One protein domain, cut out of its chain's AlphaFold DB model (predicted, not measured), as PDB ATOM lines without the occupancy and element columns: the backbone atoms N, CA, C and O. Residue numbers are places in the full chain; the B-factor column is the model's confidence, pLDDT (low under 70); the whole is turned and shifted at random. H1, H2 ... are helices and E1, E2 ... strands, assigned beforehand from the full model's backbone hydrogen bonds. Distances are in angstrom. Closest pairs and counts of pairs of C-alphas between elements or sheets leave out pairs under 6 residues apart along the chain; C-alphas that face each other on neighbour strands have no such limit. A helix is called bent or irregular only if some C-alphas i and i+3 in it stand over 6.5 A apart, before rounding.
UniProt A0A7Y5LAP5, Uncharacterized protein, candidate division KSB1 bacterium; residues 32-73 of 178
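Overview. This is residues 32 to 73 of the 178 residues of an uncharacterized protein of candidate division KSB1 bacterium (UniProt A0A7Y5LAP5). A two-stranded hairpin of E1 and E2 makes a narrow ribbon, with a long loop at one end, of which residues 55 to 60 stick out free, and a short helix, H1, set off to one side near the other end, where E1 begins and E2 ends. The helix is not packed down on the ribbon, and the tight link of residues 43 to 46 leads from it to E1. The printed part has 42 residues with one named helix and two named strands in the order H1, E1, E2, the sheet is antiparallel in the order E1 - E2, and the class is mixed, helices and strands. The whole is loose, with a radius of gyration of the C-alphas of 12.8 A, and elongated, spanning 34 by 19 by 16 A.

Along the chain. H1 is residues 32 to 42, 15.4 A from first to last C-alpha, and begins with C-alpha 32 at (157.245, 179.419, 145.035). E1 is residues 47 to 51, 12.5 A long, and begins with C-alpha 47 at (146.615, 182.837, 130.138). Residues 52 to 67 hold no named element. E2 is residues 68 to 72, 12.3 A long, and ends with C-alpha 72 at (149.364, 181.095, 134.367).

Arrangement. E1 and E2 form a hairpin of antiparallel neighbour strands, with 156 degrees between their N-to-C directions. The C-alphas of Gly 48 and Arg 71 face each other at 4.4 A, and those of Cys 51 and Phe 68 at 5.1 A. Across the pair, N 49 and O 70 are within hydrogen-bond range at 2.8 A, as are N 72 and O 47 at 2.8 A. H1 is apart from E2, but only just, the closest C-alphas of the two being 8.2 A apart. In H1 every O i to N i+4 pair is within hydrogen-bond range, and the helix is neither bent nor irregular.

Size, cuts and confidence. The two C-alphas farthest apart are those of Ser 33 and Val 58, at 36.4 A. The first and last printed C-alphas, of Glu 32 and Ser 73, are 14.8 A apart. The link from H1 to E1 is tight, with 4 residues, and the link from E1 to E2 is long, with 16 residues. In that long link, residues 55 to 60 stand free. The printed part has no cut. The mean pLDDT of the printed part is 80.6, and one residue, Ser 73, is under 70.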
ATOM      1  N   GLU A  32     158.420 179.609 145.898       72.88
ATOM      2  CA  GLU A  32     157.245 179.419 145.035       72.88
ATOM      3  C   GLU A  32     155.977 180.133 145.546       72.88
ATOM      4  O   GLU A  32     155.277 180.781 144.770       72.88
ATOM      5  N   SER A  33     155.711 180.104 146.858       75.88
ATOM      6  CA  SER A  33     154.544 180.772 147.452       75.88
ATOM      7  C   SER A  33     154.546 182.292 147.252       75.88
ATOM      8  O   SER A  33     153.502 182.866 146.944       75.88
ATOM      9  N   GLN A  34     155.703 182.950 147.376       78.81
ATOM     10  CA  GLN A  34     155.831 184.388 147.131       78.81
ATOM     11  C   GLN A  34     155.660 184.707 145.649       78.81
ATOM     12  O   GLN A  34     154.942 185.646 145.309       78.81
ATOM     13  N   VAL A  35     156.255 183.901 144.764       78.00
ATOM     14  CA  VAL A  35     156.089 184.060 143.313       78.00
ATOM     15  C   VAL A  35     154.610 183.952 142.936       78.00
ATOM     16  O   VAL A  35     154.096 184.822 142.236       78.00
ATOM     17  N   TYR A  36     153.885 182.965 143.470       74.44
ATOM     18  CA  TYR A  36     152.442 182.844 143.253       74.44
ATOM     19  C   TYR A  36     151.653 184.049 143.767       74.44
ATOM     20  O   TYR A  36     150.739 184.504 143.082       74.44
ATOM     21  N   GLN A  37     151.985 184.584 144.943       80.06
ATOM     22  CA  GLN A  37     151.314 185.778 145.469       80.06
ATOM     23  C   GLN A  37     151.547 187.005 144.580       80.06
ATOM     24  O   GLN A  37     150.608 187.756 144.314       80.06
ATOM     25  N   VAL A  38     152.773 187.184 144.080       82.31
ATOM     26  CA  VAL A  38     153.111 188.262 143.142       82.31
ATOM     27  C   VAL A  38     152.355 188.084 141.829       82.31
ATOM     28  O   VAL A  38     151.721 189.031 141.366       82.31
ATOM     29  N   LEU A  39     152.350 186.880 141.253       78.19
ATOM     30  CA  LEU A  39     151.624 186.596 140.014       78.19
ATOM     31  C   LEU A  39     150.120 186.824 140.192       78.19
ATOM     32  O   LEU A  39     149.521 187.530 139.393       78.19
ATOM     33  N   LYS A  40     149.518 186.338 141.282       77.75
ATOM     34  CA  LYS A  40     148.086 186.518 141.564       77.75
ATOM     35  C   LYS A  40     147.688 187.988 141.730       77.75
ATOM     36  O   LYS A  40     146.560 188.347 141.414       77.75
ATOM     37  N   LYS A  41     148.588 188.835 142.240       82.62
ATOM     38  CA  LYS A  41     148.328 190.272 142.415       82.62
ATOM     39  C   LYS A  41     148.453 191.066 141.109       82.62
ATOM     40  O   LYS A  41     147.795 192.091 140.974       82.62
ATOM     41  N   ASN A  42     149.308 190.622 140.186       82.69
ATOM     42  CA  ASN A  42     149.657 191.377 138.975       82.69
ATOM     43  C   ASN A  42     149.035 190.814 137.688       82.69
ATOM     44  O   ASN A  42     148.955 191.528 136.693       82.69
ATOM     45  N   ILE A  43     148.599 189.554 137.686       79.19
ATOM     46  CA  ILE A  43     147.966 188.909 136.537       79.19
ATOM     47  C   ILE A  43     146.449 188.939 136.712       79.19
ATOM     48  O   ILE A  43     145.908 188.347 137.644       79.19
ATOM     49  N   VAL A  44     145.775 189.627 135.789       73.25
ATOM     50  CA  VAL A  44     144.320 189.841 135.815       73.25
ATOM     51  C   VAL A  44     143.554 188.593 135.366       73.25
ATOM     52  O   VAL A  44     142.498 188.297 135.920       73.25
ATOM     53  N   GLU A  45     144.086 187.834 134.403       75.31
ATOM     54  CA  GLU A  45     143.385 186.703 133.786       75.31
ATOM     55  C   GLU A  45     144.298 185.468 133.638       75.31
ATOM     56  O   GLU A  45     145.505 185.590 133.451       75.31
ATOM     57  N   PRO A  46     143.768 184.239 133.726       72.88
ATOM     58  CA  PRO A  46     144.516 183.045 133.342       72.88
ATOM     59  C   PRO A  46     144.898 183.089 131.855       72.88
ATOM     60  O   PRO A  46     144.062 183.394 131.007       72.88
ATOM     61  N   GLY A  47     146.137 182.737 131.515       71.69
ATOM     62  CA  GLY A  47     146.615 182.837 130.138       71.69
ATOM     63  C   GLY A  47     148.112 182.602 129.956       71.69
ATOM     64  O   GLY A  47     148.839 182.266 130.893       71.69
ATOM     65  N   GLY A  48     148.563 182.752 128.710       75.38
ATOM     66  CA  GLY A  48     149.979 182.812 128.356       75.38
ATOM     67  C   GLY A  48     150.447 184.263 128.293       75.38
ATOM     68  O   GLY A  48     149.851 185.072 127.587       75.38
ATOM     69  N   TYR A  49     151.514 184.573 129.014       77.75
ATOM     70  CA  TYR A  49     152.122 185.893 129.096       77.75
ATOM     71  C   TYR A  49     153.544 185.818 128.567       77.75
ATOM     72  O   TYR A  49     154.349 185.025 129.047       77.75
ATOM     73  N   VAL A  50     153.862 186.657 127.588       80.75
ATOM     74  CA  VAL A  50     155.233 186.805 127.101       80.75
ATOM     75  C   VAL A  50     155.855 187.994 127.817       80.75
ATOM     76  O   VAL A  50     155.424 189.133 127.639       80.75
ATOM     77  N   CYS A  51     156.847 187.723 128.657       82.19
ATOM     78  CA  CYS A  51     157.631 188.737 129.339       82.19
ATOM     79  C   CYS A  51     158.899 188.985 128.527       82.19
ATOM     80  O   CYS A  51     159.843 188.191 128.568       82.19
ATOM     81  N   ASN A  52     158.889 190.086 127.778       85.44
ATOM     82  CA  ASN A  52     160.078 190.567 127.093       85.44
ATOM     83  C   ASN A  52     160.978 191.327 128.074       85.44
ATOM     84  O   ASN A  52     160.463 191.988 128.984       85.44
ATOM     85  N   PRO A  53     162.303 191.264 127.882       86.50
ATOM     86  CA  PRO A  53     163.226 192.084 128.645       86.50
ATOM     87  C   PRO A  53     162.967 193.583 128.410       86.50
ATOM     88  O   PRO A  53     162.370 193.961 127.393       86.50
ATOM     89  N   PRO A  54     163.398 194.457 129.336       87.19
ATOM     90  CA  PRO A  54     163.309 195.896 129.143       87.19
ATOM     91  C   PRO A  54     164.019 196.320 127.855       87.19
ATOM     92  O   PRO A  54     165.069 195.787 127.496       87.19
ATOM     93  N   LEU A  55     163.457 197.309 127.161       89.00
ATOM     94  CA  LEU A  55     164.123 197.894 126.002       89.00
ATOM     95  C   LEU A  55     165.410 198.597 126.445       89.00
ATOM     96  O   LEU A  55     165.451 199.276 127.472       89.00
ATOM     97  N   THR A  56     166.451 198.469 125.629       89.38
ATOM     98  CA  THR A  56     167.664 199.282 125.757       89.38
ATOM     99  C   THR A  56     167.337 200.771 125.568       89.38
ATOM    100  O   THR A  56     166.301 201.104 124.982       89.38
ATOM    101  N   PRO A  57     168.224 201.704 125.970       90.69
ATOM    102  CA  PRO A  57     168.027 203.140 125.731       90.69
ATOM    103  C   PRO A  57     167.818 203.514 124.254       90.69
ATOM    104  O   PRO A  57     167.281 204.575 123.954       90.69
ATOM    105  N   VAL A  58     168.232 202.639 123.331       92.00
ATOM    106  CA  VAL A  58     168.099 202.800 121.874       92.00
ATOM    107  C   VAL A  58     166.775 202.215 121.344       92.00
ATOM    108  O   VAL A  58     166.528 202.221 120.143       92.00
ATOM    109  N   GLY A  59     165.906 201.701 122.221       89.75
ATOM    110  CA  GLY A  59     164.589 201.166 121.862       89.75
ATOM    111  C   GLY A  59     164.606 199.753 121.272       89.75
ATOM    112  O   GLY A  59     163.631 199.351 120.645       89.75
ATOM    113  N   VAL A  60     165.687 198.992 121.466       89.50
ATOM    114  CA  VAL A  60     165.836 197.615 120.954       89.50
ATOM    115  C   VAL A  60     165.853 196.619 122.111       89.50
ATOM    116  O   VAL A  60     166.391 196.932 123.176       89.50
ATOM    117  N   PHE A  61     165.286 195.426 121.919       87.81
ATOM    118  CA  PHE A  61     165.419 194.337 122.889       87.81
ATOM    119  C   PHE A  61     166.869 193.819 122.933       87.81
ATOM    120  O   PHE A  61     167.485 193.664 121.875       87.81
ATOM    121  N   PRO A  62     167.424 193.550 124.124       88.69
ATOM    122  CA  PRO A  62     168.738 192.925 124.253       88.69
ATOM    123  C   PRO A  62     168.766 191.538 123.585       88.69
ATOM    124  O   PRO A  62     167.839 190.748 123.744       88.69
ATOM    125  N   LEU A  63     169.829 191.257 122.819       84.00
ATOM    126  CA  LEU A  63     169.966 190.033 122.011       84.00
ATOM    127  C   LEU A  63     170.228 188.772 122.849       84.00
ATOM    128  O   LEU A  63     169.812 187.688 122.454       84.00
ATOM    129  N   ASP A  64     170.881 188.924 124.002       86.31
ATOM    130  CA  ASP A  64     171.332 187.806 124.843       86.31
ATOM    131  C   ASP A  64     170.443 187.574 126.075       86.31
ATOM    132  O   ASP A  64     170.770 186.758 126.940       86.31
ATOM    133  N   GLU A  65     169.313 188.280 126.180       82.44
ATOM    134  CA  GLU A  65     168.377 188.086 127.284       82.44
ATOM    135  C   GLU A  65     167.242 187.127 126.901       82.44
ATOM    136  O   GLU A  65     166.627 187.260 125.838       82.44
ATOM    137  N   PRO A  66     166.923 186.148 127.763       78.69
ATOM    138  CA  PRO A  66     165.859 185.197 127.492       78.69
ATOM    139  C   PRO A  66     164.488 185.881 127.494       78.69
ATOM    140  O   PRO A  66     164.131 186.615 128.416       78.69
ATOM    141  N   VAL A  67     163.675 185.561 126.488       80.44
ATOM    142  CA  VAL A  67     162.241 185.867 126.497       80.44
ATOM    143  C   VAL A  67     161.525 184.777 127.282       80.44
ATOM    144  O   VAL A  67     161.619 183.591 126.955       80.44
ATOM    145  N   PHE A  68     160.783 185.170 128.314       79.88
ATOM    146  CA  PHE A  68     160.045 184.222 129.141       79.88
ATOM    147  C   PHE A  68     158.599 184.117 128.666       79.88
ATOM    148  O   PHE A  68     157.901 185.120 128.543       79.88
ATOM    149  N   ASN A  69     158.124 182.892 128.446       76.12
ATOM    150  CA  ASN A  69     156.701 182.615 128.281       76.12
ATOM    151  C   ASN A  69     156.169 182.010 129.584       76.12
ATOM    152  O   ASN A  69     156.489 180.873 129.935       76.12
ATOM    153  N   ILE A  70     155.386 182.795 130.317       76.50
ATOM    154  CA  ILE A  70     154.771 182.410 131.581       76.50
ATOM    155  C   ILE A  70     153.346 181.961 131.293       76.50
ATOM    156  O   ILE A  70     152.509 182.741 130.845       76.50
ATOM    157  N   ARG A  71     153.040 180.703 131.601       72.75
ATOM    158  CA  ARG A  71     151.684 180.170 131.484       72.75
ATOM    159  C   ARG A  71     151.043 180.121 132.864       72.75
ATOM    160  O   ARG A  71     151.431 179.309 133.699       72.75
ATOM    161  N   TYR A  72     150.081 181.002 133.102       73.75
ATOM    162  CA  TYR A  72     149.364 181.095 134.367       73.75
ATOM    163  C   TYR A  72     147.983 180.456 134.234       73.75
ATOM    164  O   TYR A  72     147.143 180.920 133.469       73.75
ATOM    165  N   SER A  73     147.737 179.380 134.978       67.06
ATOM    166  CA  SER A  73     146.448 178.673 134.974       67.06
ATOM    167  C   SER A  73     145.405 179.289 135.914       67.06
ATOM    168  O   SER A  73     144.268 178.832 135.928       67.06
TER     169      SER A  73